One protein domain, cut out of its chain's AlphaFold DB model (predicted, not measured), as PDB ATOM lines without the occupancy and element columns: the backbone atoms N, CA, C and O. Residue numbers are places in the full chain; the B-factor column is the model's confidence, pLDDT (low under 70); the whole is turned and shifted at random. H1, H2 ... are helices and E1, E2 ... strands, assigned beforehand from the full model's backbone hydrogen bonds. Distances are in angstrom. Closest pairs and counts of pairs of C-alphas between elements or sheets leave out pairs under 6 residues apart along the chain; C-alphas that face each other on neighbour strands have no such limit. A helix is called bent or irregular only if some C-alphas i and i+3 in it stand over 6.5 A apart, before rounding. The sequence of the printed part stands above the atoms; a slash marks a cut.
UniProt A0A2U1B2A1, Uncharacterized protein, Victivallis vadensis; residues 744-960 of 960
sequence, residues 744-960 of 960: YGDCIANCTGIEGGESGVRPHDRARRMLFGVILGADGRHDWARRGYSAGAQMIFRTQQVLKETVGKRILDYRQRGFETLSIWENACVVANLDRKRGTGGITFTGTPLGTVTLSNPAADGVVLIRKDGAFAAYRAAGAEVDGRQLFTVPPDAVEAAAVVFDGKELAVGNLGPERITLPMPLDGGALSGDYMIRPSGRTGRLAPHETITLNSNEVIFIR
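AT A GLANCE: This is residues 744 to 960 of the 960 residues of an uncharacterized protein of Victivallis vadensis (UniProt A0A2U1B2A1). A long, twisted sheet of ten strands runs through the domain; H1 and H3 pack on one face, and the sheet E6 E7 E10 E11 covers part of the other, making a sandwich. The strand pair E14 and E17 lies beside E13, while E1, E2 and H2 lie beyond the helices. The printed part has 217 residues with four named helices and 18 named strands, in the order E1 H1 E2 H2 H3, E3 to E11, H4, E12 to E18; the class is mixed. The large sheet's order is E3 E4 E5 E8 E9 E12 E13 E18 E15 E16, all antiparallel. The whole is compact, with a radius of gyration of the C-alphas of 16.4 A and spans of 44 by 43 by 32 A.

HOW THE PARTS SIT: Look first at E3, residues 811 to 817, E4, 820 to 825, and E5, 828 to 833: a meander, each strand the antiparallel neighbour of the one before, with N 815 and O 822 2.9 A apart and N 823 and O 830 2.9 A apart. The sheet continues through E8, 863 to 867, E9, 872 to 875, E12, 898 to 902, E13, 907 to 911, E18, 956 to 959, E15, 930 to 935, and edge strand E16, 940 to 943. H1, residues 763 to 772, and H3, 791 to 803, are on the same face, making two layers with the sheet, at heights of 8.0 A and 7.8 A; C-alphas 767 and 863 are H1's closest to E8, 5.4 A, and 799 and 873 H3's closest to E9, 5.6 A. E6, 843 to 848, E7, 851 to 856, E10, 879 to 882, and E11, 885 to 889, form the sandwich's second sheet, its strands at 31 degrees to the first's; N 854 and O 881 of E7 and E10 are 3.0 A apart. E14, 917 to 920, and E17, 948 to 951, are antiparallel, with N 951 and O 917 2.9 A apart. H4, 892 to 897, is irregular, C-alphas 893 and 896 being 7.4 A apart, and only grazes the large sheet. E1, 749 to 752, and E2, 777 to 779, pair with no named strand; H2, 783 to 787, is apart from H1. Every O i to N i+4 pair is within hydrogen-bond range in H1, H2 and H3, but 0 of 2 in H4, where 1 of 3 O i to N i+3 pairs is.

IN THESE COORDINATES: Find C-alpha 749 at (6.338, -18.821, 100.545), where E1 begins, and C-alpha 959 at (-13.979, 3.141, 107.209), where E18 ends. H3 is 18.1 A long, E3 17.6 A and H1 14.6 A.

THE WHOLE: The C-alphas farthest apart, Arg 787 and Gly 847, are 46.5 A apart. The printed part has no cut and no long link. Mean pLDDT of the printed part is 81.0; look for values under 70 at residues 752 to 764, 787, 914 to 915, 917 to 929 and 944 to 947.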
ATOM      1  N   TYR A 744       4.624 -24.732  92.069       92.00
ATOM      2  CA  TYR A 744       4.990 -24.942  93.475       92.00
ATOM      3  C   TYR A 744       4.473 -23.845  94.420       92.00
ATOM      4  O   TYR A 744       4.948 -23.733  95.553       92.00
ATOM      5  N   GLY A 745       3.502 -23.024  93.998       89.19
ATOM      6  CA  GLY A 745       2.911 -21.989  94.864       89.19
ATOM      7  C   GLY A 745       2.299 -22.541  96.159       89.19
ATOM      8  O   GLY A 745       2.155 -21.817  97.139       89.19
ATOM      9  N   ASP A 746       1.999 -23.840  96.189       91.00
ATOM     10  CA  ASP A 746       1.521 -24.584  97.350       91.00
ATOM     11  C   ASP A 746       2.616 -25.259  98.188       91.00
ATOM     12  O   ASP A 746       2.295 -25.926  99.167       91.00
ATOM     13  N   CYS A 747       3.896 -25.064  97.864       91.44
ATOM     14  CA  CYS A 747       5.030 -25.663  98.579       91.44
ATOM     15  C   CYS A 747       5.912 -24.638  99.305       91.44
ATOM     16  O   CYS A 747       6.579 -24.978 100.286       91.44
ATOM     17  N   ILE A 748       5.962 -23.386  98.842       87.81
ATOM     18  CA  ILE A 748       6.904 -22.389  99.362       87.81
ATOM     19  C   ILE A 748       6.295 -20.989  99.434       87.81
ATOM     20  O   ILE A 748       5.597 -20.553  98.520       87.81
ATOM     21  N   ALA A 749       6.605 -20.251 100.504       84.56
ATOM     22  CA  ALA A 749       6.338 -18.821 100.545       84.56
ATOM     23  C   ALA A 749       7.347 -18.086  99.656       84.56
ATOM     24  O   ALA A 749       8.536 -17.990  99.959       84.56
ATOM     25  N   ASN A 750       6.868 -17.542  98.549       80.44
ATOM     26  CA  ASN A 750       7.694 -16.752  97.655       80.44
ATOM     27  C   ASN A 750       7.749 -15.305  98.160       80.44
ATOM     28  O   ASN A 750       6.730 -14.621  98.207       80.44
ATOM     29  N   CYS A 751       8.925 -14.841  98.566       73.50
ATOM     30  CA  CYS A 751       9.144 -13.486  99.066       73.50
ATOM     31  C   CYS A 751       9.967 -12.726  98.025       73.50
ATOM     32  O   CYS A 751      11.139 -13.023  97.844       73.50
ATOM     33  N   THR A 752       9.409 -11.745  97.317       61.84
ATOM     34  CA  THR A 752      10.190 -11.005  96.304       61.84
ATOM     35  C   THR A 752      10.191  -9.512  96.580       61.84
ATOM     36  O   THR A 752       9.218  -8.953  97.085       61.84
ATOM     37  N   GLY A 753      11.308  -8.853  96.256       52.72
ATOM     38  CA  GLY A 753      11.392  -7.394  96.272       52.72
ATOM     39  C   GLY A 753      11.421  -6.736  97.660       52.72
ATOM     40  O   GLY A 753      11.007  -5.587  97.811       52.72
ATOM     41  N   ILE A 754      11.931  -7.449  98.667       59.25
ATOM     42  CA  ILE A 754      12.315  -6.883  99.975       59.25
ATOM     43  C   ILE A 754      13.553  -5.961  99.834       59.25
ATOM     44  O   ILE A 754      13.806  -5.098 100.670       59.25
ATOM     45  N   GLU A 755      14.309  -6.127  98.744       52.81
ATOM     46  CA  GLU A 755      15.417  -5.269  98.323       52.81
ATOM     47  C   GLU A 755      14.873  -4.080  97.515       52.81
ATOM     48  O   GLU A 755      14.633  -4.195  96.315       52.81
ATOM     49  N   GLY A 756      14.616  -2.942  98.159       39.62
ATOM     50  CA  GLY A 756      14.131  -1.750  97.459       39.62
ATOM     51  C   GLY A 756      13.296  -0.849  98.356       39.62
ATOM     52  O   GLY A 756      12.433  -1.309  99.095       39.62
ATOM     53  N   GLY A 757      13.589   0.445  98.307       36.59
ATOM     54  CA  GLY A 757      13.040   1.433  99.220       36.59
ATOM     55  C   GLY A 757      11.539   1.633  99.222       36.59
ATOM     56  O   GLY A 757      10.839   1.217  98.306       36.59
ATOM     57  N   GLU A 758      11.058   2.392 100.205       37.69
ATOM     58  CA  GLU A 758       9.662   2.841 100.246       37.69
ATOM     59  C   GLU A 758       9.291   3.731  99.047       37.69
ATOM     60  O   GLU A 758       8.196   3.627  98.498       37.69
ATOM     61  N   SER A 759      10.250   4.544  98.593       32.19
ATOM     62  CA  SER A 759      10.189   5.373  97.382       32.19
ATOM     63  C   SER A 759      10.615   4.631  96.105       32.19
ATOM     64  O   SER A 759      10.547   5.185  95.011       32.19
ATOM     65  N   GLY A 760      11.082   3.384  96.243       36.22
ATOM     66  CA  GLY A 760      11.725   2.600  95.187       36.22
ATOM     67  C   GLY A 760      10.887   1.450  94.634       36.22
ATOM     68  O   GLY A 760      11.274   0.875  93.619       36.22
ATOM     69  N   VAL A 761       9.732   1.134  95.232       48.62
ATOM     70  CA  VAL A 761       8.759   0.232  94.602       48.62
ATOM     71  C   VAL A 761       8.043   1.019  93.509       48.62
ATOM     72  O   VAL A 761       6.913   1.482  93.689       48.62
ATOM     73  N   ARG A 762       8.738   1.218  92.384       55.50
ATOM     74  CA  ARG A 762       8.153   1.732  91.141       55.50
ATOM     75  C   ARG A 762       6.823   0.994  90.924       55.50
ATOM     76  O   ARG A 762       6.831  -0.231  91.057       55.50
ATOM     77  N   PRO A 763       5.715   1.674  90.592       58.94
ATOM     78  CA  PRO A 763       4.381   1.072  90.481       58.94
ATOM     79  C   PRO A 763       4.338  -0.317  89.814       58.94
ATOM     80  O   PRO A 763       3.706  -1.227  90.352       58.94
ATOM     81  N   HIS A 764       5.131  -0.534  88.757       63.22
ATOM     82  CA  HIS A 764       5.293  -1.829  88.082       63.22
ATOM     83  C   HIS A 764       5.645  -3.031  88.985       63.22
ATOM     84  O   HIS A 764       5.205  -4.153  88.725       63.22
ATOM     85  N   ASP A 765       6.394  -2.828  90.072       70.75
ATOM     86  CA  ASP A 765       6.787  -3.895  90.993       70.75
ATOM     87  C   ASP A 765       5.594  -4.335  91.839       70.75
ATOM     88  O   ASP A 765       5.480  -5.510  92.174       70.75
ATOM     89  N   ARG A 766       4.668  -3.422  92.161       75.19
ATOM     90  CA  ARG A 766       3.465  -3.745  92.946       75.19
ATOM     91  C   ARG A 766       2.524  -4.630  92.143       75.19
ATOM     92  O   ARG A 766       2.135  -5.691  92.629       75.19
ATOM     93  N   ALA A 767       2.238  -4.232  90.902       82.75
ATOM     94  CA  ALA A 767       1.391  -4.996  89.992       82.75
ATOM     95  C   ALA A 767       1.916  -6.424  89.802       82.75
ATOM     96  O   ALA A 767       1.183  -7.398  89.980       82.75
ATOM     97  N   ARG A 768       3.219  -6.567  89.543       82.44
ATOM     98  CA  ARG A 768       3.864  -7.877  89.384       82.44
ATOM     99  C   ARG A 768       3.850  -8.715  90.647       82.44
ATOM    100  O   ARG A 768       3.543  -9.899  90.575       82.44
ATOM    101  N   ARG A 769       4.156  -8.127  91.802       81.06
ATOM    102  CA  ARG A 769       4.150  -8.860  93.075       81.06
ATOM    103  C   ARG A 769       2.765  -9.425  93.389       81.06
ATOM    104  O   ARG A 769       2.663 -10.587  93.777       81.06
ATOM    105  N   MET A 770       1.709  -8.648  93.143       86.31
ATOM    106  CA  MET A 770       0.329  -9.122  93.281       86.31
ATOM    107  C   MET A 770       0.017 -10.231  92.270       86.31
ATOM    108  O   MET A 770      -0.453 -11.291  92.672       86.31
ATOM    109  N   LEU A 771       0.363 -10.048  90.989       88.19
ATOM    110  CA  LEU A 771       0.194 -11.077  89.950       88.19
ATOM    111  C   LEU A 771       0.899 -12.397  90.294       88.19
ATOM    112  O   LEU A 771       0.431 -13.465  89.906       88.19
ATOM    113  N   PHE A 772       2.039 -12.324  90.983       85.19
ATOM    114  CA  PHE A 772       2.891 -13.475  91.278       85.19
ATOM    115  C   PHE A 772       2.548 -14.146  92.618       85.19
ATOM    116  O   PHE A 772       3.074 -15.225  92.905       85.19
ATOM    117  N   GLY A 773       1.676 -13.530  93.424       83.00
ATOM    118  CA  GLY A 773       1.279 -14.043  94.737       83.00
ATOM    119  C   GLY A 773       2.417 -14.030  95.761       83.00
ATOM    120  O   GLY A 773       2.517 -14.939  96.581       83.00
ATOM    121  N   VAL A 774       3.320 -13.050  95.681       82.56
ATOM    122  CA  VAL A 774       4.521 -12.996  96.531       82.56
ATOM    123  C   VAL A 774       4.265 -12.205  97.807       82.56
ATOM    124  O   VAL A 774       3.563 -11.197  97.789       82.56
ATOM    125  N   ILE A 775       4.883 -12.618  98.912       84.50
ATOM    126  CA  ILE A 775       4.812 -11.888 100.179       84.50
ATOM    127  C   ILE A 775       5.378 -10.482  99.980       84.50
ATOM    128  O   ILE A 775       6.507 -10.306  99.509       84.50
ATOM    129  N   LEU A 776       4.570  -9.486 100.337       82.88
ATOM    130  CA  LEU A 776       4.928  -8.081 100.250       82.88
ATOM    131  C   LEU A 776       5.776  -7.660 101.449       82.88
ATOM    132  O   LEU A 776       5.702  -8.221 102.546       82.88
ATOM    133  N   GLY A 777       6.577  -6.625 101.241       78.81
ATOM    134  CA  GLY A 777       7.448  -6.096 102.271       78.81
ATOM    135  C   GLY A 777       7.924  -4.686 101.975       78.81
ATOM    136  O   GLY A 777       7.607  -4.120 100.927       78.81
ATOM    137  N   ALA A 778       8.685  -4.140 102.915       78.56
ATOM    138  CA  ALA A 778       9.249  -2.801 102.840       78.56
ATOM    139  C   ALA A 778      10.688  -2.771 103.375       78.56
ATOM    140  O   ALA A 778      11.078  -3.570 104.228       78.56
ATOM    141  N   ASP A 779      11.477  -1.817 102.888       81.69
ATOM    142  CA  ASP A 779      12.831  -1.570 103.372       81.69
ATOM    143  C   ASP A 779      12.809  -0.536 104.501       81.69
ATOM    144  O   ASP A 779      12.559   0.657 104.291       81.69
ATOM    145  N   GLY A 780      13.076  -1.015 105.713       80.56
ATOM    146  CA  GLY A 780      13.084  -0.241 106.942       80.56
ATOM    147  C   GLY A 780      14.262   0.718 107.067       80.56
ATOM    148  O   GLY A 780      14.318   1.450 108.047       80.56
ATOM    149  N   ARG A 781      15.206   0.783 106.116       78.06
ATOM    150  CA  ARG A 781      16.240   1.837 106.104       78.06
ATOM    151  C   ARG A 781      15.682   3.213 105.749       78.06
ATOM    152  O   ARG A 781      16.327   4.213 106.055       78.06
ATOM    153  N   HIS A 782      14.530   3.277 105.089       75.38
ATOM    154  CA  HIS A 782      13.969   4.530 104.586       75.38
ATOM    155  C   HIS A 782      13.367   5.394 105.696       75.38
ATOM    156  O   HIS A 782      13.080   4.928 106.799       75.38
ATOM    157  N   ASP A 783      13.176   6.676 105.383       71.94
ATOM    158  CA  ASP A 783      12.780   7.693 106.357       71.94
ATOM    159  C   ASP A 783      11.433   7.411 107.026       71.94
ATOM    160  O   ASP A 783      11.254   7.787 108.177       71.94
ATOM    161  N   TRP A 784      10.506   6.701 106.387       80.56
ATOM    162  CA  TRP A 784       9.235   6.315 107.009       80.56
ATOM    163  C   TRP A 784       9.405   5.519 108.299       80.56
ATOM    164  O   TRP A 784       8.732   5.790 109.286       80.56
ATOM    165  N   ALA A 785      10.359   4.588 108.331       79.44
ATOM    166  CA  ALA A 785      10.577   3.729 109.480       79.44
ATOM    167  C   ALA A 785      11.158   4.529 110.657       79.44
ATOM    168  O   ALA A 785      10.920   4.199 111.819       79.44
ATOM    169  N   ARG A 786      11.894   5.618 110.365       72.62
ATOM    170  CA  ARG A 786      12.612   6.435 111.358       72.62
ATOM    171  C   ARG A 786      11.906   7.739 111.740       72.62
ATOM    172  O   ARG A 786      12.014   8.169 112.886       72.62
ATOM    173  N   ARG A 787      11.239   8.409 110.798       66.62
ATOM    174  CA  ARG A 787      10.866   9.835 110.867       66.62
ATOM    175  C   ARG A 787       9.363  10.109 110.764       66.62
ATOM    176  O   ARG A 787       8.948  11.129 111.301       66.62
ATOM    177  N   GLY A 788       8.521   9.234 110.200       75.31
ATOM    178  CA  GLY A 788       7.104   9.580 109.975       75.31
ATOM    179  C   GLY A 788       6.119   8.419 109.837       75.31
ATOM    180  O   GLY A 788       6.438   7.278 110.138       75.31
ATOM    181  N   TYR A 789       4.891   8.752 109.446       83.88
ATOM    182  CA  TYR A 789       3.897   7.829 108.891       83.88
ATOM    183  C   TYR A 789       3.999   7.884 107.360       83.88
ATOM    184  O   TYR A 789       4.292   8.948 106.813       83.88
ATOM    185  N   SER A 790       3.747   6.763 106.683       84.94
ATOM    186  CA  SER A 790       3.744   6.653 105.219       84.94
ATOM    187  C   SER A 790       2.468   5.963 104.751       84.94
ATOM    188  O   SER A 790       2.240   4.795 105.076       84.94
ATOM    189  N   ALA A 791       1.650   6.659 103.960       85.00
ATOM    190  CA  ALA A 791       0.489   6.064 103.302       85.00
ATOM    191  C   ALA A 791       0.912   4.889 102.403       85.00
ATOM    192  O   ALA A 791       0.223   3.873 102.344       85.00
ATOM    193  N   GLY A 792       2.092   4.976 101.777       82.62
ATOM    194  CA  GLY A 792       2.679   3.897 100.982       82.62
ATOM    195  C   GLY A 792       2.852   2.601 101.773       82.62
ATOM    196  O   GLY A 792       2.290   1.577 101.373       82.62
ATOM    197  N   ALA A 793       3.570   2.635 102.903       83.62
ATOM    198  CA  ALA A 793       3.717   1.457 103.765       83.62
ATOM    199  C   ALA A 793       2.382   0.969 104.321       83.62
ATOM    200  O   ALA A 793       2.130  -0.236 104.308       83.62
ATOM    201  N   GLN A 794       1.507   1.878 104.767       88.44
ATOM    202  CA  GLN A 794       0.202   1.486 105.294       88.44
ATOM    203  C   GLN A 794      -0.585   0.676 104.259       88.44
ATOM    204  O   GLN A 794      -1.107  -0.390 104.586       88.44
ATOM    205  N   MET A 795      -0.621   1.136 103.006       88.62
ATOM    206  CA  MET A 795      -1.322   0.432 101.936       88.62
ATOM    207  C   MET A 795      -0.630  -0.879 101.549       88.62
ATOM    208  O   MET A 795      -1.327  -1.845 101.258       88.62
ATOM    209  N   ILE A 796       0.707  -0.969 101.583       86.38
ATOM    210  CA  ILE A 796       1.430  -2.241 101.372       86.38
ATOM    211  C   ILE A 796       1.000  -3.284 102.412       86.38
ATOM    212  O   ILE A 796       0.644  -4.410 102.059       86.38
ATOM    213  N   PHE A 797       0.983  -2.904 103.689       88.31
ATOM    214  CA  PHE A 797       0.597  -3.800 104.776       88.31
ATOM    215  C   PHE A 797      -0.876  -4.212 104.717       88.31
ATOM    216  O   PHE A 797      -1.194  -5.369 104.992       88.31
ATOM    217  N   ARG A 798      -1.778  -3.306 104.314       89.75
ATOM    218  CA  ARG A 798      -3.196  -3.641 104.100       89.75
ATOM    219  C   ARG A 798      -3.377  -4.598 102.929       89.75
ATOM    220  O   ARG A 798      -4.063  -5.604 103.081       89.75
ATOM    221  N   THR A 799      -2.702  -4.367 101.805       89.94
ATOM    222  CA  THR A 799      -2.723  -5.300 100.667       89.94
ATOM    223  C   THR A 799      -2.215  -6.681 101.066       89.94
ATOM    224  O   THR A 799      -2.804  -7.685 100.668       89.94
ATOM    225  N   GLN A 800      -1.185  -6.763 101.915       89.25
ATOM    226  CA  GLN A 800      -0.704  -8.043 102.434       89.25
ATOM    227  C   GLN A 800      -1.778  -8.805 103.234       89.25
ATOM    228  O   GLN A 800      -1.816 -10.032 103.163       89.25
ATOM    229  N   GLN A 801      -2.689  -8.124 103.942       90.06
ATOM    230  CA  GLN A 801      -3.800  -8.787 104.647       90.06
ATOM    231  C   GLN A 801      -4.808  -9.439 103.694       90.06
ATOM    232  O   GLN A 801      -5.378 -10.477 104.030       90.06
ATOM    233  N   VAL A 802      -4.989  -8.876 102.499       91.12
ATOM    234  CA  VAL A 802      -5.798  -9.490 101.439       91.12
ATOM    235  C   VAL A 802      -5.029 -10.651 100.807       91.12
ATOM    236  O   VAL A 802      -5.570 -11.749 100.675       91.12
ATOM    237  N   LEU A 803      -3.754 -10.427 100.469       88.69
ATOM    238  CA  LEU A 803      -2.908 -11.360  99.723       88.69
ATOM    239  C   LEU A 803      -2.541 -12.623 100.509       88.69
ATOM    240  O   LEU A 803      -2.447 -13.693  99.911       88.69
ATOM    241  N   LYS A 804      -2.349 -12.543 101.831       87.38
ATOM    242  CA  LYS A 804      -1.878 -13.673 102.654       87.38
ATOM    243  C   LYS A 804      -2.730 -14.943 102.528       87.38
ATOM    244  O   LYS A 804      -2.189 -16.034 102.644       87.38
ATOM    245  N   GLU A 805      -4.022 -14.814 102.220       85.94
ATOM    246  CA  GLU A 805      -4.946 -15.950 102.029       85.94
ATOM    247  C   GLU A 805      -4.801 -16.639 100.656       85.94
ATOM    248  O   GLU A 805      -5.456 -17.649 100.376       85.94
ATOM    249  N   THR A 806      -3.953 -16.085  99.785       83.25
ATOM    250  CA  THR A 806      -3.514 -16.688  98.515       83.25
ATOM    251  C   THR A 806      -2.110 -17.292  98.610       83.25
ATOM    252  O   THR A 806      -1.735 -18.101  97.765       83.25
ATOM    253  N   VAL A 807      -1.334 -16.946  99.645       80.50
ATOM    254  CA  VAL A 807       0.004 -17.512  99.868       80.50
ATOM    255  C   VAL A 807      -0.123 -18.978 100.277       80.50
ATOM    256  O   VAL A 807      -1.002 -19.344 101.056       80.50
ATOM    257  N   GLY A 808       0.753 -19.833  99.745       79.81
ATOM    258  CA  GLY A 808       0.629 -21.281  99.913       79.81
ATOM    259  C   GLY A 808      -0.452 -21.895  99.020       79.81
ATOM    260  O   GLY A 808      -0.844 -23.038  99.245       79.81
ATOM    261  N   LYS A 809      -0.939 -21.149  98.019       87.12
ATOM    262  CA  LYS A 809      -1.817 -21.646  96.959       87.12
ATOM    263  C   LYS A 809      -1.174 -21.440  95.597       87.12
ATOM    264  O   LYS A 809      -0.376 -20.531  95.372       87.12
ATOM    265  N   ARG A 810      -1.562 -22.301  94.665       90.25
ATOM    266  CA  ARG A 810      -1.050 -22.310  93.299       90.25
ATOM    267  C   ARG A 810      -1.758 -21.274  92.427       90.25
ATOM    268  O   ARG A 810      -2.974 -21.102  92.529       90.25
ATOM    269  N   ILE A 811      -1.010 -20.660  91.513       92.38
ATOM    270  CA  ILE A 811      -1.591 -19.965  90.359       92.38
ATOM    271  C   ILE A 811      -2.038 -21.027  89.352       92.38
ATOM    272  O   ILE A 811      -1.233 -21.812  88.852       92.38
ATOM    273  N   LEU A 812      -3.334 -21.073  89.073       92.06
ATOM    274  CA  LEU A 812      -3.946 -22.034  88.162       92.06
ATOM    275  C   LEU A 812      -3.736 -21.647  86.697       92.06
ATOM    276  O   LEU A 812      -3.593 -22.529  85.853       92.06
ATOM    277  N   ASP A 813      -3.711 -20.347  86.398       92.12
ATOM    278  CA  ASP A 813      -3.544 -19.833  85.040       92.12
ATOM    279  C   ASP A 813      -2.916 -18.432  85.047       92.12
ATOM    280  O   ASP A 813      -3.122 -17.652  85.979       92.12
ATOM    281  N   TYR A 814      -2.173 -18.108  83.992       92.12
ATOM    282  CA  TYR A 814      -1.561 -16.800  83.774       92.12
ATOM    283  C   TYR A 814      -1.671 -16.428  82.296       92.12
ATOM    284  O   TYR A 814      -1.133 -17.115  81.425       92.12
ATOM    285  N   ARG A 815      -2.360 -15.322  82.010       88.25
ATOM    286  CA  ARG A 815      -2.669 -14.865  80.651       88.25
ATOM    287  C   ARG A 815      -2.159 -13.450  80.450       88.25
ATOM    288  O   ARG A 815      -2.343 -12.596  81.313       88.25
ATOM    289  N   GLN A 816      -1.583 -13.188  79.283       85.94
ATOM    290  CA  GLN A 816      -1.088 -11.863  78.926       85.94
ATOM    291  C   GLN A 816      -1.468 -11.519  77.481       85.94
ATOM    292  O   GLN A 816      -1.074 -12.220  76.549       85.94
ATOM    293  N   ARG A 817      -2.227 -10.432  77.304       84.38
ATOM    294  CA  ARG A 817      -2.646  -9.855  76.017       84.38
ATOM    295  C   ARG A 817      -1.993  -8.479  75.869       84.38
ATOM    296  O   ARG A 817      -2.489  -7.477  76.370       84.38
ATOM    297  N   GLY A 818      -0.816  -8.440  75.243       82.88
ATOM    298  CA  GLY A 818       0.023  -7.238  75.245       82.88
ATOM    299  C   GLY A 818       0.494  -6.899  76.665       82.88
ATOM    300  O   GLY A 818       1.279  -7.644  77.251       82.88
ATOM    301  N   PHE A 819       0.014  -5.785  77.215       86.00
ATOM    302  CA  PHE A 819       0.286  -5.373  78.596       86.00
ATOM    303  C   PHE A 819      -0.808  -5.793  79.586       86.00
ATOM    304  O   PHE A 819      -0.572  -5.818  80.794       86.00
ATOM    305  N   GLU A 820      -1.990  -6.158  79.092       91.19
ATOM    306  CA  GLU A 820      -3.108  -6.600  79.918       91.19
ATOM    307  C   GLU A 820      -2.830  -8.003  80.437       91.19
ATOM    308  O   GLU A 820      -2.619  -8.943  79.663       91.19
ATOM    309  N   THR A 821      -2.818  -8.155  81.753       91.69
ATOM    310  CA  THR A 821      -2.370  -9.383  82.398       91.69
ATOM    311  C   THR A 821      -3.399  -9.861  83.405       91.69
ATOM    312  O   THR A 821      -3.933  -9.070  84.179       91.69
ATOM    313  N   LEU A 822      -3.649 -11.167  83.400       93.25
ATOM    314  CA  LEU A 822      -4.498 -11.864  84.354       93.25
ATOM    315  C   LEU A 822      -3.702 -12.992  85.001       93.25
ATOM    316  O   LEU A 822      -3.086 -13.801  84.309       93.25
ATOM    317  N   SER A 823      -3.792 -13.089  86.319       93.81
ATOM    318  CA  SER A 823      -3.399 -14.275  87.072       93.81
ATOM    319  C   SER A 823      -4.629 -14.839  87.786       93.81
ATOM    320  O   SER A 823      -5.477 -14.080  88.269       93.81
ATOM    321  N   ILE A 824      -4.779 -16.164  87.784       93.06
ATOM    322  CA  ILE A 824      -5.941 -16.875  88.328       93.06
ATOM    323  C   ILE A 824      -5.485 -17.835  89.423       93.06
ATOM    324  O   ILE A 824      -4.622 -18.678  89.194       93.06
ATOM    325  N   TRP A 825      -6.132 -17.766  90.581       91.31
ATOM    326  CA  TRP A 825      -6.003 -18.699  91.697       91.31
ATOM    327  C   TRP A 825      -7.347 -19.385  91.938       91.31
ATOM    328  O   TRP A 825      -8.370 -19.002  91.379       91.31
ATOM    329  N   GLU A 826      -7.369 -20.379  92.820       83.44
ATOM    330  CA  GLU A 826      -8.601 -21.075  93.200       83.44
ATOM    331  C   GLU A 826      -9.669 -20.139  93.801       83.44
ATOM    332  O   GLU A 826     -10.858 -20.282  93.527       83.44
ATOM    333  N   ASN A 827      -9.250 -19.162  94.610       84.75
ATOM    334  CA  ASN A 827     -10.140 -18.269  95.355       84.75
ATOM    335  C   ASN A 827      -9.887 -16.778  95.087       84.75
ATOM    336  O   ASN A 827     -10.373 -15.941  95.850       84.75
ATOM    337  N   ALA A 828      -9.105 -16.441  94.063       91.56
ATOM    338  CA  ALA A 828      -8.758 -15.065  93.739       91.56
ATOM    339  C   ALA A 828      -8.384 -14.902  92.262       91.56
ATOM    340  O   ALA A 828      -8.008 -15.860  91.588       91.56
ATOM    341  N   CYS A 829      -8.422 -13.669  91.778       93.75
ATOM    342  CA  CYS A 829      -7.809 -13.274  90.518       93.75
ATOM    343  C   CYS A 829      -7.099 -11.928  90.670       93.75
ATOM    344  O   CYS A 829      -7.447 -11.118  91.529       93.75
ATOM    345  N   VAL A 830      -6.122 -11.676  89.802       94.00
ATOM    346  CA  VAL A 830      -5.415 -10.398  89.720       94.00
ATOM    347  C   VAL A 830      -5.429  -9.941  88.280       94.00
ATOM    348  O   VAL A 830      -4.955 -10.670  87.410       94.00
ATOM    349  N   VAL A 831      -5.939  -8.738  88.046       94.44
ATOM    350  CA  VAL A 831      -5.950  -8.081  86.737       94.44
ATOM    351  C   VAL A 831      -5.030  -6.874  86.807       94.44
ATOM    352  O   VAL A 831      -5.104  -6.101  87.761       94.44
ATOM    353  N   ALA A 832      -4.158  -6.710  85.817       92.69
ATOM    354  CA  ALA A 832      -3.225  -5.592  85.771       92.69
ATOM    355  C   ALA A 832      -3.001  -5.061  84.353       92.69
ATOM    356  O   ALA A 832      -2.969  -5.823  83.385       92.69
ATOM    357  N   ASN A 833      -2.755  -3.758  84.263       91.38
ATOM    358  CA  ASN A 833      -2.096  -3.109  83.142       91.38
ATOM    359  C   ASN A 833      -0.588  -3.069  83.420       91.38
ATOM    360  O   ASN A 833      -0.169  -2.370  84.331       91.38
ATOM    361  N   LEU A 834       0.235  -3.781  82.651       86.94
ATOM    362  CA  LEU A 834       1.700  -3.716  82.764       86.94
ATOM    363  C   LEU A 834       2.345  -2.707  81.792       86.94
ATOM    364  O   LEU A 834       3.563  -2.737  81.598       86.94
ATOM    365  N   ASP A 835       1.556  -1.836  81.147       85.69
ATOM    366  CA  ASP A 835       2.088  -0.737  80.343       85.69
ATOM    367  C   ASP A 835       2.611   0.336  81.298       85.69
ATOM    368  O   ASP A 835       1.868   0.940  82.069       85.69
ATOM    369  N   ARG A 836       3.920   0.580  81.240       76.88
ATOM    370  CA  ARG A 836       4.610   1.521  82.131       76.88
ATOM    371  C   ARG A 836       4.389   2.986  81.758       76.88
ATOM    372  O   ARG A 836       4.856   3.874  82.467       76.88
ATOM    373  N   LYS A 837       3.794   3.255  80.594       82.12
ATOM    374  CA  LYS A 837       3.720   4.596  80.000       82.12
ATOM    375  C   LYS A 837       2.298   5.090  79.816       82.12
ATOM    376  O   LYS A 837       2.113   6.299  79.706       82.12
ATOM    377  N   ARG A 838       1.324   4.191  79.682       83.44
ATOM    378  CA  ARG A 838      -0.037   4.552  79.280       83.44
ATOM    379  C   ARG A 838      -1.066   3.783  80.093       83.44
ATOM    380  O   ARG A 838      -0.903   2.593  80.342       83.44
ATOM    381  N   GLY A 839      -2.133   4.478  80.473       80.50
ATOM    382  CA  GLY A 839      -3.355   3.816  80.908       80.50
ATOM    383  C   GLY A 839      -4.082   3.153  79.738       80.50
ATOM    384  O   GLY A 839      -3.762   3.401  78.571       80.50
ATOM    385  N   THR A 840      -5.070   2.325  80.052       80.50
ATOM    386  CA  THR A 840      -5.962   1.708  79.058       80.50
ATOM    387  C   THR A 840      -7.401   2.179  79.261       80.50
ATOM    388  O   THR A 840      -7.738   2.697  80.321       80.50
ATOM    389  N   GLY A 841      -8.271   1.995  78.261       82.25
ATOM    390  CA  GLY A 841      -9.708   2.316  78.354       82.25
ATOM    391  C   GLY A 841     -10.531   1.308  79.172       82.25
ATOM    392  O   GLY A 841     -11.736   1.202  78.976       82.25
ATOM    393  N   GLY A 842      -9.868   0.520  80.025       88.44
ATOM    394  CA  GLY A 842     -10.430  -0.620  80.741       88.44
ATOM    395  C   GLY A 842      -9.830  -1.953  80.294       88.44
ATOM    396  O   GLY A 842      -9.330  -2.091  79.179       88.44
ATOM    397  N   ILE A 843      -9.860  -2.940  81.186       92.94
ATOM    398  CA  ILE A 843      -9.406  -4.311  80.928       92.94
ATOM    399  C   ILE A 843     -10.513  -5.255  81.366       92.94
ATOM    400  O   ILE A 843     -10.926  -5.208  82.520       92.94
ATOM    401  N   THR A 844     -10.964  -6.133  80.471       92.56
ATOM    402  CA  THR A 844     -11.993  -7.132  80.790       92.56
ATOM    403  C   THR A 844     -11.492  -8.543  80.510       92.56
ATOM    404  O   THR A 844     -11.037  -8.871  79.406       92.56
ATOM    405  N   PHE A 845     -11.609  -9.403  81.519       91.38
ATOM    406  CA  PHE A 845     -11.367 -10.834  81.407       91.38
ATOM    407  C   PHE A 845     -12.632 -11.608  81.774       91.38
ATOM    408  O   PHE A 845     -13.203 -11.430  82.846       91.38
ATOM    409  N   THR A 846     -13.045 -12.502  80.880       88.62
ATOM    410  CA  THR A 846     -14.162 -13.427  81.087       88.62
ATOM    411  C   THR A 846     -13.644 -14.825  81.436       88.62
ATOM    412  O   THR A 846     -12.469 -15.150  81.221       88.62
ATOM    413  N   GLY A 847     -14.521 -15.665  81.997       79.12
ATOM    414  CA  GLY A 847     -14.184 -17.049  82.348       79.12
ATOM    415  C   GLY A 847     -13.173 -17.161  83.491       79.12
ATOM    416  O   GLY A 847     -12.332 -18.063  83.482       79.12
ATOM    417  N   THR A 848     -13.208 -16.224  84.444       85.00
ATOM    418  CA  THR A 848     -12.458 -16.340  85.701       85.00
ATOM    419  C   THR A 848     -13.280 -17.129  86.734       85.00
ATOM    420  O   THR A 848     -14.500 -17.231  86.590       85.00
ATOM    421  N   PRO A 849     -12.668 -17.645  87.817       81.75
ATOM    422  CA  PRO A 849     -13.403 -18.270  88.921       81.75
ATOM    423  C   PRO A 849     -14.395 -17.339  89.632       81.75
ATOM    424  O   PRO A 849     -15.215 -17.816  90.413       81.75
ATOM    425  N   LEU A 850     -14.292 -16.025  89.398       86.25
ATOM    426  CA  LEU A 850     -15.170 -15.001  89.961       86.25
ATOM    427  C   LEU A 850     -16.233 -14.514  88.965       86.25
ATOM    428  O   LEU A 850     -16.988 -13.623  89.315       86.25
ATOM    429  N   GLY A 851     -16.272 -15.060  87.744       88.50
ATOM    430  CA  GLY A 851     -17.093 -14.538  86.651       88.50
ATOM    431  C   GLY A 851     -16.313 -13.598  85.728       88.50
ATOM    432  O   GLY A 851     -15.138 -13.839  85.418       88.50
ATOM    433  N   THR A 852     -16.968 -12.551  85.243       92.38
ATOM    434  CA  THR A 852     -16.377 -11.496  84.412       92.38
ATOM    435  C   THR A 852     -15.786 -10.422  85.301       92.38
ATOM    436  O   THR A 852     -16.495  -9.828  86.107       92.38
ATOM    437  N   VAL A 853     -14.490 -10.167  85.147       92.25
ATOM    438  CA  VAL A 853     -13.774  -9.166  85.936       92.25
ATOM    439  C   VAL A 853     -13.355  -8.028  85.028       92.25
ATOM    440  O   VAL A 853     -12.653  -8.248  84.031       92.25
ATOM    441  N   THR A 854     -13.742  -6.817  85.413       91.81
ATOM    442  CA  THR A 854     -13.408  -5.590  84.698       91.81
ATOM    443  C   THR A 854     -12.620  -4.663  85.609       91.81
ATOM    444  O   THR A 854     -13.015  -4.392  86.738       91.81
ATOM    445  N   LEU A 855     -11.473  -4.195  85.121       92.69
ATOM    446  CA  LEU A 855     -10.670  -3.147  85.737       92.69
ATOM    447  C   LEU A 855     -10.865  -1.872  84.918       92.69
ATOM    448  O   LEU A 855     -10.461  -1.824  83.755       92.69
ATOM    449  N   SER A 856     -11.487  -0.856  85.505       89.38
ATOM    450  CA  SER A 856     -11.922   0.352  84.800       89.38
ATOM    451  C   SER A 856     -10.798   1.386  84.757       89.38
ATOM    452  O   SER A 856     -10.248   1.764  85.794       89.38
ATOM    453  N   ASN A 857     -10.453   1.826  83.542       87.25
ATOM    454  CA  ASN A 857      -9.429   2.832  83.238       87.25
ATOM    455  C   ASN A 857      -8.149   2.738  84.097       87.25
ATOM    456  O   ASN A 857      -7.795   3.709  84.774       87.25
ATOM    457  N   PRO A 858      -7.457   1.582  84.134       90.00
ATOM    458  CA  PRO A 858      -6.211   1.483  84.878       90.00
ATOM    459  C   PRO A 858      -5.166   2.408  84.257       90.00
ATOM    460  O   PRO A 858      -4.926   2.363  83.047       90.00
ATOM    461  N   ALA A 859      -4.518   3.217  85.093       88.88
ATOM    462  CA  ALA A 859      -3.345   3.981  84.693       88.88
ATOM    463  C   ALA A 859      -2.163   3.036  84.405       88.88
ATOM    464  O   ALA A 859      -2.293   1.804  84.425       88.88
ATOM    465  N   ALA A 860      -0.995   3.604  84.107       87.00
ATOM    466  CA  ALA A 860       0.215   2.807  83.957       87.00
ATOM    467  C   ALA A 860       0.457   1.954  85.218       87.00
ATOM    468  O   ALA A 860       0.320   2.451  86.337       87.00
ATOM    469  N   ASP A 861       0.812   0.680  85.064       85.12
ATOM    470  CA  ASP A 861       0.997  -0.261  86.183       85.12
ATOM    471  C   ASP A 861      -0.229  -0.431  87.119       85.12
ATOM    472  O   ASP A 861      -0.081  -0.856  88.270       85.12
ATOM    473  N   GLY A 862      -1.437  -0.076  86.665       91.00
ATOM    474  CA  GLY A 862      -2.675  -0.239  87.433       91.00
ATOM    475  C   GLY A 862      -3.006  -1.711  87.679       91.00
ATOM    476  O   GLY A 862      -2.855  -2.542  86.785       91.00
ATOM    477  N   VAL A 863      -3.453  -2.058  88.887       92.88
ATOM    478  CA  VAL A 863      -3.688  -3.453  89.296       92.88
ATOM    479  C   VAL A 863      -4.838  -3.577  90.289       92.88
ATOM    480  O   VAL A 863      -5.015  -2.718  91.151       92.88
ATOM    481  N   VAL A 864      -5.566  -4.692  90.214       93.50
ATOM    482  CA  VAL A 864      -6.511  -5.137  91.241       93.50
ATOM    483  C   VAL A 864      -6.319  -6.622  91.553       93.50
ATOM    484  O   VAL A 864      -6.219  -7.442  90.645       93.50
ATOM    485  N   LEU A 865      -6.276  -6.967  92.840       93.50
ATOM    486  CA  LEU A 865      -6.458  -8.315  93.387       93.50
ATOM    487  C   LEU A 865      -7.877  -8.408  93.935       93.50
ATOM    488  O   LEU A 865      -8.263  -7.571  94.748       93.50
ATOM    489  N   ILE A 866      -8.612  -9.448  93.554       93.19
ATOM    490  CA  ILE A 866      -9.979  -9.701  94.012       93.19
ATOM    491  C   ILE A 866     -10.057 -11.133  94.524       93.19
ATOM    492  O   ILE A 866      -9.607 -12.061  93.850       93.19
ATOM    493  N   ARG A 867     -10.632 -11.322  95.710       91.81
ATOM    494  CA  ARG A 867     -10.917 -12.636  96.284       91.81
ATOM    495  C   ARG A 867     -12.388 -12.993  96.153       91.81
ATOM    496  O   ARG A 867     -13.261 -12.134  96.113       91.81
ATOM    497  N   LYS A 868     -12.658 -14.297  96.174       88.62
ATOM    498  CA  LYS A 868     -14.007 -14.871  96.098       88.62
ATOM    499  C   LYS A 868     -14.927 -14.448  97.246       88.62
ATOM    500  O   LYS A 868     -16.137 -14.434  97.073       88.62
ATOM    501  N   ASP A 869     -14.370 -14.102  98.402       88.00
ATOM    502  CA  ASP A 869     -15.119 -13.598  99.557       88.00
ATOM    503  C   ASP A 869     -15.372 -12.081  99.518       88.00
ATOM    504  O   ASP A 869     -15.892 -11.522 100.479       88.00
ATOM    505  N   GLY A 870     -15.017 -11.411  98.418       86.81
ATOM    506  CA  GLY A 870     -15.258  -9.985  98.213       86.81
ATOM    507  C   GLY A 870     -14.166  -9.069  98.761       86.81
ATOM    508  O   GLY A 870     -14.234  -7.866  98.528       86.81
ATOM    509  N   ALA A 871     -13.138  -9.592  99.440       91.75
ATOM    510  CA  ALA A 871     -11.968  -8.794  99.805       91.75
ATOM    511  C   ALA A 871     -11.148  -8.429  98.553       91.75
ATOM    512  O   ALA A 871     -10.952  -9.258  97.659       91.75
ATOM    513  N   PHE A 872     -10.635  -7.200  98.487       93.31
ATOM    514  CA  PHE A 872      -9.885  -6.718  97.328       93.31
ATOM    515  C   PHE A 872      -8.814  -5.690  97.695       93.31
ATOM    516  O   PHE A 872      -8.873  -5.023  98.727       93.31
ATOM    517  N   ALA A 873      -7.821  -5.555  96.822       92.88
ATOM    518  CA  ALA A 873      -6.790  -4.529  96.903       92.88
ATOM    519  C   ALA A 873      -6.503  -3.984  95.505       92.88
ATOM    520  O   ALA A 873      -6.278  -4.762  94.579       92.88
ATOM    521  N   ALA A 874      -6.488  -2.664  95.353       91.69
ATOM    522  CA  ALA A 874      -6.296  -1.986  94.084       91.69
ATOM    523  C   ALA A 874      -5.316  -0.816  94.198       91.69
ATOM    524  O   ALA A 874      -5.277  -0.107  95.208       91.69
ATOM    525  N   TYR A 875      -4.565  -0.593  93.124       90.31
ATOM    526  CA  TYR A 875      -3.689   0.561  92.940       90.31
ATOM    527  C   TYR A 875      -3.858   1.111  91.528       90.31
ATOM    528  O   TYR A 875      -3.903   0.333  90.573       90.31
ATOM    529  N   ARG A 876      -3.869   2.442  91.392       89.19
ATOM    530  CA  ARG A 876      -3.840   3.131  90.090       89.19
ATOM    531  C   ARG A 876      -4.938   2.686  89.113       89.19
ATOM    532  O   ARG A 876      -4.689   2.489  87.924       89.19
ATOM    533  N   ALA A 877      -6.157   2.518  89.619       87.88
ATOM    534  CA  ALA A 877      -7.327   2.146  88.830       87.88
ATOM    535  C   ALA A 877      -8.545   2.986  89.215       87.88
ATOM    536  O   ALA A 877      -8.726   3.275  90.397       87.88
ATOM    537  N   ALA A 878      -9.370   3.347  88.227       85.25
ATOM    538  CA  ALA A 878     -10.578   4.143  88.443       85.25
ATOM    539  C   ALA A 878     -11.709   3.333  89.086       85.25
ATOM    540  O   ALA A 878     -12.551   3.891  89.776       85.25
ATOM    541  N   GLY A 879     -11.725   2.019  88.890       87.75
ATOM    542  CA  GLY A 879     -12.697   1.140  89.525       87.75
ATOM    543  C   GLY A 879     -12.475  -0.318  89.169       87.75
ATOM    544  O   GLY A 879     -11.632  -0.635  88.327       87.75
ATOM    545  N   ALA A 880     -13.231  -1.205  89.806       89.56
ATOM    546  CA  ALA A 880     -13.292  -2.608  89.421       89.56
ATOM    547  C   ALA A 880     -14.701  -3.170  89.607       89.56
ATOM    548  O   ALA A 880     -15.399  -2.807  90.554       89.56
ATOM    549  N   GLU A 881     -15.069  -4.099  88.734       90.12
ATOM    550  CA  GLU A 881     -16.374  -4.753  88.694       90.12
ATOM    551  C   GLU A 881     -16.217  -6.270  88.583       90.12
ATOM    552  O   GLU A 881     -15.284  -6.773  87.945       90.12
ATOM    553  N   VAL A 882     -17.160  -6.996  89.185       89.38
ATOM    554  CA  VAL A 882     -17.307  -8.450  89.044       89.38
ATOM    555  C   VAL A 882     -18.748  -8.754  88.656       89.38
ATOM    556  O   VAL A 882     -19.663  -8.403  89.394       89.38
ATOM    557  N   ASP A 883     -18.954  -9.371  87.492       89.12
ATOM    558  CA  ASP A 883     -20.279  -9.663  86.917       89.12
ATOM    559  C   ASP A 883     -21.227  -8.445  86.925       89.12
ATOM    560  O   ASP A 883     -22.406  -8.539  87.263       89.12
ATOM    561  N   GLY A 884     -20.691  -7.270  86.575       83.81
ATOM    562  CA  GLY A 884     -21.429  -6.002  86.539       83.81
ATOM    563  C   GLY A 884     -21.734  -5.394  87.913       83.81
ATOM    564  O   GLY A 884     -22.385  -4.355  87.991       83.81
ATOM    565  N   ARG A 885     -21.272  -6.009  89.008       85.12
ATOM    566  CA  ARG A 885     -21.339  -5.428  90.351       85.12
ATOM    567  C   ARG A 885     -20.078  -4.616  90.633       85.12
ATOM    568  O   ARG A 885     -18.982  -5.179  90.694       85.12
ATOM    569  N   GLN A 886     -20.247  -3.321  90.881       85.50
ATOM    570  CA  GLN A 886     -19.160  -2.423  91.270       85.50
ATOM    571  C   GLN A 886     -18.564  -2.824  92.625       85.50
ATOM    572  O   GLN A 886     -19.289  -3.040  93.599       85.50
ATOM    573  N   LEU A 887     -17.233  -2.903  92.699       83.44
ATOM    574  CA  LEU A 887     -16.494  -3.092  93.951       83.44
ATOM    575  C   LEU A 887     -16.046  -1.757  94.547       83.44
ATOM    576  O   LEU A 887     -16.214  -1.517  95.740       83.44
ATOM    577  N   PHE A 888     -15.448  -0.903  93.717       83.69
ATOM    578  CA  PHE A 888     -15.029   0.441  94.102       83.69
ATOM    579  C   PHE A 888     -14.978   1.373  92.895       83.69
ATOM    580  O   PHE A 888     -14.738   0.908  91.781       83.69
ATOM    581  N   THR A 889     -15.109   2.676  93.136       80.94
ATOM    582  CA  THR A 889     -14.899   3.725  92.133       80.94
ATOM    583  C   THR A 889     -14.103   4.867  92.759       80.94
ATOM    584  O   THR A 889     -14.324   5.224  93.916       80.94
ATOM    585  N   VAL A 890     -13.160   5.432  92.010       78.75
ATOM    586  CA  VAL A 890     -12.434   6.658  92.355       78.75
ATOM    587  C   VAL A 890     -12.502   7.641  91.185       78.75
ATOM    588  O   VAL A 890     -12.601   7.212  90.031       78.75
ATOM    589  N   PRO A 891     -12.440   8.957  91.441       74.75
ATOM    590  CA  PRO A 891     -12.479   9.942  90.369       74.75
ATOM    591  C   PRO A 891     -11.331   9.790  89.367       74.75
ATOM    592  O   PRO A 891     -10.212   9.463  89.775       74.75
ATOM    593  N   PRO A 892     -11.571  10.061  88.070       74.25
ATOM    594  CA  PRO A 892     -10.556   9.930  87.024       74.25
ATOM    595  C   PRO A 892      -9.273  10.738  87.266       74.25
ATOM    596  O   PRO A 892      -8.188  10.286  86.911       74.25
ATOM    597  N   ASP A 893      -9.381  11.914  87.884       75.25
ATOM    598  CA  ASP A 893      -8.265  12.803  88.221       75.25
ATOM    599  C   ASP A 893      -7.425  12.298  89.404       75.25
ATOM    600  O   ASP A 893      -6.266  12.670  89.535       75.25
ATOM    601  N   ALA A 894      -7.971  11.403  90.231       76.25
ATOM    602  CA  ALA A 894      -7.294  10.837  91.395       76.25
ATOM    603  C   ALA A 894      -6.607   9.486  91.124       76.25
ATOM    604  O   ALA A 894      -5.873   8.986  91.985       76.25
ATOM    605  N   VAL A 895      -6.844   8.872  89.956       81.38
ATOM    606  CA  VAL A 895      -6.418   7.495  89.642       81.38
ATOM    607  C   VAL A 895      -4.926   7.303  89.880       81.38
ATOM    608  O   VAL A 895      -4.530   6.316  90.489       81.38
ATOM    609  N   GLU A 896      -4.093   8.255  89.469       81.31
ATOM    610  CA  GLU A 896      -2.633   8.136  89.531       81.31
ATOM    611  C   GLU A 896      -2.073   7.973  90.952       81.31
ATOM    612  O   GLU A 896      -1.029   7.343  91.146       81.31
ATOM    613  N   ALA A 897      -2.786   8.487  91.953       78.25
ATOM    614  CA  ALA A 897      -2.376   8.473  93.350       78.25
ATOM    615  C   ALA A 897      -3.208   7.517  94.228       78.25
ATOM    616  O   ALA A 897      -2.860   7.305  95.394       78.25
ATOM    617  N   ALA A 898      -4.286   6.938  93.694       82.38
ATOM    618  CA  ALA A 898      -5.250   6.166  94.466       82.38
ATOM    619  C   ALA A 898      -4.767   4.749  94.815       82.38
ATOM    620  O   ALA A 898      -4.272   3.986  93.975       82.38
ATOM    621  N   ALA A 899      -5.000   4.374  96.072       87.69
ATOM    622  CA  ALA A 899      -4.938   3.003  96.556       87.69
ATOM    623  C   ALA A 899      -6.194   2.693  97.377       87.69
ATOM    624  O   ALA A 899      -6.559   3.475  98.255       87.69
ATOM    625  N   VAL A 900      -6.823   1.546  97.124       90.00
ATOM    626  CA  VAL A 900      -8.071   1.126  97.780       90.00
ATOM    627  C   VAL A 900      -7.922  -0.318  98.236       90.00
ATOM    628  O   VAL A 900      -7.576  -1.184  97.437       90.00
ATOM    629  N   VAL A 901      -8.156  -0.597  99.516       91.88
ATOM    630  CA  VAL A 901      -8.053  -1.954 100.066       91.88
ATOM    631  C   VAL A 901      -9.221  -2.237 100.994       91.88
ATOM    632  O   VAL A 901      -9.415  -1.526 101.974       91.88
ATOM    633  N   PHE A 902      -9.938  -3.323 100.734       91.31
ATOM    634  CA  PHE A 902     -10.962  -3.871 101.611       91.31
ATOM    635  C   PHE A 902     -10.566  -5.287 102.034       91.31
ATOM    636  O   PHE A 902     -10.420  -6.181 101.201       91.31
ATOM    637  N   ASP A 903     -10.389  -5.502 103.335       87.81
ATOM    638  CA  ASP A 903      -9.955  -6.788 103.899       87.81
ATOM    639  C   ASP A 903     -11.116  -7.680 104.377       87.81
ATOM    640  O   ASP A 903     -10.887  -8.700 105.030       87.81
ATOM    641  N   GLY A 904     -12.357  -7.301 104.055       85.06
ATOM    642  CA  GLY A 904     -13.577  -7.951 104.538       85.06
ATOM    643  C   GLY A 904     -14.163  -7.319 105.803       85.06
ATOM    644  O   GLY A 904     -15.270  -7.683 106.191       85.06
ATOM    645  N   LYS A 905     -13.446  -6.393 106.456       85.81
ATOM    646  CA  LYS A 905     -13.895  -5.734 107.693       85.81
ATOM    647  C   LYS A 905     -13.824  -4.220 107.634       85.81
ATOM    648  O   LYS A 905     -14.667  -3.562 108.220       85.81
ATOM    649  N   GLU A 906     -12.798  -3.673 106.999       88.81
ATOM    650  CA  GLU A 906     -12.554  -2.235 106.998       88.81
ATOM    651  C   GLU A 906     -11.979  -1.814 105.644       88.81
ATOM    652  O   GLU A 906     -11.036  -2.422 105.121       88.81
ATOM    653  N   LEU A 907     -12.554  -0.759 105.073       89.19
ATOM    654  CA  LEU A 907     -12.109  -0.152 103.826       89.19
ATOM    655  C   LEU A 907     -11.035   0.896 104.127       89.19
ATOM    656  O   LEU A 907     -11.265   1.828 104.893       89.19
ATOM    657  N   ALA A 908      -9.868   0.755 103.506       90.06
ATOM    658  CA  ALA A 908      -8.783   1.722 103.555       90.06
ATOM    659  C   ALA A 908      -8.617   2.398 102.189       90.06
ATOM    660  O   ALA A 908      -8.419   1.711 101.183       90.06
ATOM    661  N   VAL A 909      -8.648   3.731 102.155       88.94
ATOM    662  CA  VAL A 909      -8.378   4.523 100.945       88.94
ATOM    663  C   VAL A 909      -7.226   5.480 101.207       88.94
ATOM    664  O   VAL A 909      -7.242   6.230 102.183       88.94
ATOM    665  N   GLY A 910      -6.205   5.436 100.357       87.19
ATOM    666  CA  GLY A 910      -4.971   6.193 100.530       87.19
ATOM    667  C   GLY A 910      -4.607   7.030  99.315       87.19
ATOM    668  O   GLY A 910      -4.873   6.642  98.176       87.19
ATOM    669  N   ASN A 911      -3.941   8.151  99.586       81.56
ATOM    670  CA  ASN A 911      -3.347   9.022  98.584       81.56
ATOM    671  C   ASN A 911      -1.818   8.902  98.606       81.56
ATOM    672  O   ASN A 911      -1.152   9.310  99.561       81.56
ATOM    673  N   LEU A 912      -1.271   8.304  97.548       77.69
ATOM    674  CA  LEU A 912       0.151   7.999  97.402       77.69
ATOM    675  C   LEU A 912       0.946   9.099  96.680       77.69
ATOM    676  O   LEU A 912       2.165   8.972  96.555       77.69
ATOM    677  N   GLY A 913       0.274  10.140  96.185       72.94
ATOM    678  CA  GLY A 913       0.859  11.217  95.390       72.94
ATOM    679  C   GLY A 913       0.826  12.577  96.097       72.94
ATOM    680  O   GLY A 913       0.321  12.690  97.214       72.94
ATOM    681  N   PRO A 914       1.386  13.626  95.465       64.50
ATOM    682  CA  PRO A 914       1.354  14.993  95.989       64.50
ATOM    683  C   PRO A 914      -0.016  15.674  95.832       64.50
ATOM    684  O   PRO A 914      -0.263  16.702  96.462       64.50
ATOM    685  N   GLU A 915      -0.881  15.129  94.981       67.38
ATOM    686  CA  GLU A 915      -2.207  15.660  94.666       67.38
ATOM    687  C   GLU A 915      -3.181  15.429  95.824       67.38
ATOM    688  O   GLU A 915      -2.824  14.796  96.813       67.38
ATOM    689  N   ARG A 916      -4.401  15.966  95.761       70.12
ATOM    690  CA  ARG A 916      -5.464  15.650  96.725       70.12
ATOM    691  C   ARG A 916      -6.408  14.647  96.095       70.12
ATOM    692  O   ARG A 916      -6.813  14.834  94.956       70.12
ATOM    693  N   ILE A 917      -6.807  13.638  96.860       69.00
ATOM    694  CA  ILE A 917      -7.879  12.743  96.438       69.00
ATOM    695  C   ILE A 917      -9.152  13.222  97.111       69.00
ATOM    696  O   ILE A 917      -9.265  13.217  98.339       69.00
ATOM    697  N   THR A 918     -10.097  13.657  96.289       67.00
ATOM    698  CA  THR A 918     -11.473  13.899  96.705       67.00
ATOM    699  C   THR A 918     -12.244  12.635  96.392       67.00
ATOM    700  O   THR A 918     -12.252  12.205  95.249       67.00
ATOM    701  N   LEU A 919     -12.853  12.006  97.388       62.56
ATOM    702  CA  LEU A 919     -13.693  10.836  97.160       62.56
ATOM    703  C   LEU A 919     -15.155  11.302  97.141       62.56
ATOM    704  O   LEU A 919     -15.685  11.598  98.214       62.56
ATOM    705  N   PRO A 920     -15.815  11.405  95.971       51.19
ATOM    706  CA  PRO A 920     -17.263  11.460  95.911       51.19
ATOM    707  C   PRO A 920     -17.757  10.054  96.251       51.19
ATOM    708  O   PRO A 920     -17.525   9.117  95.495       51.19
ATOM    709  N   MET A 921     -18.367   9.866  97.416       56.81
ATOM    710  CA  MET A 921     -18.887   8.551  97.797       56.81
ATOM    711  C   MET A 921     -20.236   8.303  97.100       56.81
ATOM    712  O   MET A 921     -21.267   8.839  97.507       56.81
ATOM    713  N   PRO A 922     -20.246   7.490  96.036       48.81
ATOM    714  CA  PRO A 922     -21.127   6.328  95.992       48.81
ATOM    715  C   PRO A 922     -20.354   5.081  95.527       48.81
ATOM    716  O   PRO A 922     -19.704   5.088  94.486       48.81
ATOM    717  N   LEU A 923     -20.425   4.000  96.310       48.22
ATOM    718  CA  LEU A 923     -20.093   2.653  95.839       48.22
ATOM    719  C   LEU A 923     -21.411   1.988  95.449       48.22
ATOM    720  O   LEU A 923     -22.308   1.865  96.281       48.22
ATOM    721  N   ASP A 924     -21.574   1.663  94.174       40.41
ATOM    722  CA  ASP A 924     -22.895   1.494  93.572       40.41
ATOM    723  C   ASP A 924     -23.739   0.380  94.224       40.41
ATOM    724  O   ASP A 924     -23.474  -0.814  94.080       40.41
ATOM    725  N   GLY A 925     -24.796   0.800  94.934       43.41
ATOM    726  CA  GLY A 925     -25.926  -0.037  95.362       43.41
ATOM    727  C   GLY A 925     -26.139  -0.190  96.871       43.41
ATOM    728  O   GLY A 925     -27.208  -0.634  97.286       43.41
ATOM    729  N   GLY A 926     -25.179   0.213  97.703       47.34
ATOM    730  CA  GLY A 926     -25.346   0.277  99.155       47.34
ATOM    731  C   GLY A 926     -24.632   1.505  99.689       47.34
ATOM    732  O   GLY A 926     -23.452   1.695  99.412       47.34
ATOM    733  N   ALA A 927     -25.334   2.364 100.426       51.16
ATOM    734  CA  ALA A 927     -24.696   3.512 101.047       51.16
ATOM    735  C   ALA A 927     -23.569   3.024 101.974       51.16
ATOM    736  O   ALA A 927     -23.844   2.368 102.979       51.16
ATOM    737  N   LEU A 928     -22.310   3.335 101.644       58.00
ATOM    738  CA  LEU A 928     -21.246   3.270 102.638       58.00
ATOM    739  C   LEU A 928     -21.623   4.261 103.738       58.00
ATOM    740  O   LEU A 928     -21.677   5.467 103.515       58.00
ATOM    741  N   SER A 929     -21.925   3.731 104.912       62.66
ATOM    742  CA  SER A 929     -22.151   4.498 106.126       62.66
ATOM    743  C   SER A 929     -21.419   3.777 107.235       62.66
ATOM    744  O   SER A 929     -21.604   2.571 107.393       62.66
ATOM    745  N   GLY A 930     -20.594   4.491 107.981       75.31
ATOM    746  CA  GLY A 930     -19.707   3.858 108.943       75.31
ATOM    747  C   GLY A 930     -18.853   4.874 109.669       75.31
ATOM    748  O   GLY A 930     -18.750   6.031 109.254       75.31
ATOM    749  N   ASP A 931     -18.252   4.445 110.766       85.56
ATOM    750  CA  ASP A 931     -17.296   5.279 111.481       85.56
ATOM    751  C   ASP A 931     -15.979   5.295 110.707       85.56
ATOM    752  O   ASP A 931     -15.511   4.257 110.223       85.56
ATOM    753  N   TYR A 932     -15.371   6.475 110.591       88.62
ATOM    754  CA  TYR A 932     -14.105   6.636 109.896       88.62
ATOM    755  C   TYR A 932     -13.019   7.284 110.750       88.62
ATOM    756  O   TYR A 932     -13.271   8.045 111.686       88.62
ATOM    757  N   MET A 933     -11.773   7.002 110.372       89.94
ATOM    758  CA  MET A 933     -10.568   7.599 110.938       89.94
ATOM    759  C   MET A 933      -9.553   7.885 109.835       89.94
ATOM    760  O   MET A 933      -9.239   7.007 109.038       89.94
ATOM    761  N   ILE A 934      -8.986   9.087 109.820       88.75
ATOM    762  CA  ILE A 934      -7.916   9.481 108.902       88.75
ATOM    763  C   ILE A 934      -6.588   9.496 109.657       88.75
ATOM    764  O   ILE A 934      -6.456  10.128 110.706       88.75
ATOM    765  N   ARG A 935      -5.576   8.822 109.107       87.31
ATOM    766  CA  ARG A 935      -4.196   8.851 109.609       87.31
ATOM    767  C   ARG A 935      -3.277   9.609 108.648       87.31
ATOM    768  O   ARG A 935      -3.452   9.463 107.441       87.31
ATOM    769  N   PRO A 936      -2.292  10.374 109.161       83.50
ATOM    770  CA  PRO A 936      -1.967  10.553 110.578       83.50
ATOM    771  C   PRO A 936      -2.730  11.706 111.256       83.50
ATOM    772  O   PRO A 936      -2.516  11.925 112.442       83.50
ATOM    773  N   SER A 937      -3.603  12.442 110.551       84.75
ATOM    774  CA  SER A 937      -4.261  13.647 111.093       84.75
ATOM    775  C   SER A 937      -5.184  13.399 112.291       84.75
ATOM    776  O   SER A 937      -5.533  14.344 112.989       84.75
ATOM    777  N   GLY A 938      -5.588  12.149 112.536       85.06
ATOM    778  CA  GLY A 938      -6.438  11.766 113.663       85.06
ATOM    779  C   GLY A 938      -7.895  12.204 113.505       85.06
ATOM    780  O   GLY A 938      -8.680  12.046 114.437       85.06
ATOM    781  N   ARG A 939      -8.274  12.744 112.336       89.00
ATOM    782  CA  ARG A 939      -9.652  13.158 112.051       89.00
ATOM    783  C   ARG A 939     -10.558  11.933 112.104       89.00
ATOM    784  O   ARG A 939     -10.300  10.952 111.411       89.00
ATOM    785  N   THR A 940     -11.606  12.000 112.913       89.12
ATOM    786  CA  THR A 940     -12.618  10.947 113.044       89.12
ATOM    787  C   THR A 940     -14.001  11.526 112.802       89.12
ATOM    788  O   THR A 940     -14.205  12.733 112.941       89.12
ATOM    789  N   GLY A 941     -14.939  10.672 112.411       86.44
ATOM    790  CA  GLY A 941     -16.319  11.065 112.165       86.44
ATOM    791  C   GLY A 941     -17.172   9.871 111.766       86.44
ATOM    792  O   GLY A 941     -16.696   8.736 111.738       86.44
ATOM    793  N   ARG A 942     -18.436  10.144 111.450       82.81
ATOM    794  CA  ARG A 942     -19.376   9.160 110.916       82.81
ATOM    795  C   ARG A 942     -19.718   9.556 109.491       82.81
ATOM    796  O   ARG A 942     -20.192  10.666 109.281       82.81
ATOM    797  N   LEU A 943     -19.470   8.653 108.550       73.31
ATOM    798  CA  LEU A 943     -19.693   8.887 107.132       73.31
ATOM    799  C   LEU A 943     -21.191   8.836 106.823       73.31
ATOM    800  O   LEU A 943     -21.837   7.805 107.053       73.31
ATOM    801  N   ALA A 944     -21.734   9.931 106.294       69.12
ATOM    802  CA  ALA A 944     -23.075   9.943 105.722       69.12
ATOM    803  C   ALA A 944     -23.056   9.463 104.254       69.12
ATOM    804  O   ALA A 944     -22.047   9.622 103.559       69.12
ATOM    805  N   PRO A 945     -24.173   8.915 103.738       65.19
ATOM    806  CA  PRO A 945     -24.303   8.642 102.311       65.19
ATOM    807  C   PRO A 945     -24.022   9.917 101.498       65.19
ATOM    808  O   PRO A 945     -24.565  10.974 101.816       65.19
ATOM    809  N   HIS A 946     -23.210   9.815 100.442       62.91
ATOM    810  CA  HIS A 946     -22.863  10.927  99.539       62.91
ATOM    811  C   HIS A 946     -21.977  12.036 100.126       62.91
ATOM    812  O   HIS A 946     -21.795  13.082  99.499       62.91
ATOM    813  N   GLU A 947     -21.374  11.815 101.294       68.81
ATOM    814  CA  GLU A 947     -20.407  12.748 101.861       68.81
ATOM    815  C   GLU A 947     -19.089  12.745 101.069       68.81
ATOM    816  O   GLU A 947     -18.574  11.699 100.664       68.81
ATOM    817  N   THR A 948     -18.531  13.936 100.838       73.06
ATOM    818  CA  THR A 948     -17.232  14.100 100.177       73.06
ATOM    819  C   THR A 948     -16.132  14.236 101.220       73.06
ATOM    820  O   THR A 948     -16.165  15.160 102.032       73.06
ATOM    821  N   ILE A 949     -15.107  13.383 101.148       77.00
ATOM    822  CA  ILE A 949     -13.904  13.515 101.980       77.00
ATOM    823  C   ILE A 949     -12.686  13.801 101.108       77.00
ATOM    824  O   ILE A 949     -12.419  13.107 100.126       77.00
ATOM    825  N   THR A 950     -11.911  14.805 101.517       80.88
ATOM    826  CA  THR A 950     -10.624  15.146 100.908       80.88
ATOM    827  C   THR A 950      -9.462  14.615 101.746       80.88
ATOM    828  O   THR A 950      -9.327  14.924 102.940       80.88
ATOM    829  N   LEU A 951      -8.587  13.858 101.085       82.25
ATOM    830  CA  LEU A 951      -7.334  13.348 101.628       82.25
ATOM    831  C   LEU A 951      -6.156  14.116 101.037       82.25
ATOM    832  O   LEU A 951      -6.007  14.220  99.814       82.25
ATOM    833  N   ASN A 952      -5.296  14.633 101.910       81.44
ATOM    834  CA  ASN A 952      -4.024  15.212 101.508       81.44
ATOM    835  C   ASN A 952      -3.018  14.117 101.140       81.44
ATOM    836  O   ASN A 952      -3.231  12.926 101.392       81.44
ATOM    837  N   SER A 953      -1.900  14.539 100.556       74.31
ATOM    838  CA  SER A 953      -0.756  13.665 100.337       74.31
ATOM    839  C   SER A 953      -0.329  13.018 101.658       74.31
ATOM    840  O   SER A 953      -0.277  13.670 102.702       74.31
ATOM    841  N   ASN A 954      -0.043  11.713 101.617       81.19
ATOM    842  CA  ASN A 954       0.368  10.925 102.781       81.19
ATOM    843  C   ASN A 954      -0.718  10.691 103.862       81.19
ATOM    844  O   ASN A 954      -0.388  10.291 104.981       81.19
ATOM    845  N   GLU A 955      -2.004  10.886 103.540       86.88
ATOM    846  CA  GLU A 955      -3.133  10.478 104.389       86.88
ATOM    847  C   GLU A 955      -3.794   9.170 103.908       86.88
ATOM    848  O   GLU A 955      -3.812   8.848 102.717       86.88
ATOM    849  N   VAL A 956      -4.362   8.416 104.856       88.62
ATOM    850  CA  VAL A 956      -5.214   7.239 104.601       88.62
ATOM    851  C   VAL A 956      -6.456   7.327 105.478       88.62
ATOM    852  O   VAL A 956      -6.329   7.537 106.685       88.62
ATOM    853  N   ILE A 957      -7.636   7.144 104.888       90.00
ATOM    854  CA  ILE A 957      -8.896   6.974 105.617       90.00
ATOM    855  C   ILE A 957      -9.207   5.493 105.794       90.00
ATOM    856  O   ILE A 957      -9.052   4.709 104.861       90.00
ATOM    857  N   PHE A 958      -9.657   5.131 106.989       89.94
ATOM    858  CA  PHE A 958     -10.188   3.823 107.352       89.94
ATOM    859  C   PHE A 958     -11.675   3.978 107.644       89.94
ATOM    860  O   PHE A 958     -12.029   4.887 108.391       89.94
ATOM    861  N   ILE A 959     -12.517   3.121 107.074       87.00
ATOM    862  CA  ILE A 959     -13.979   3.141 107.209       87.00
ATOM    863  C   ILE A 959     -14.428   1.739 107.633       87.00
ATOM    864  O   ILE A 959     -14.055   0.764 106.973       87.00
ATOM    865  N   ARG A 960     -15.181   1.641 108.733       82.38
ATOM    866  CA  ARG A 960     -15.689   0.377 109.293       82.38
ATOM    867  C   ARG A 960     -17.165   0.160 109.032       82.38
ATOM    868  O   ARG A 960     -17.922   1.146 109.169       82.38
TER     869      ARG A 960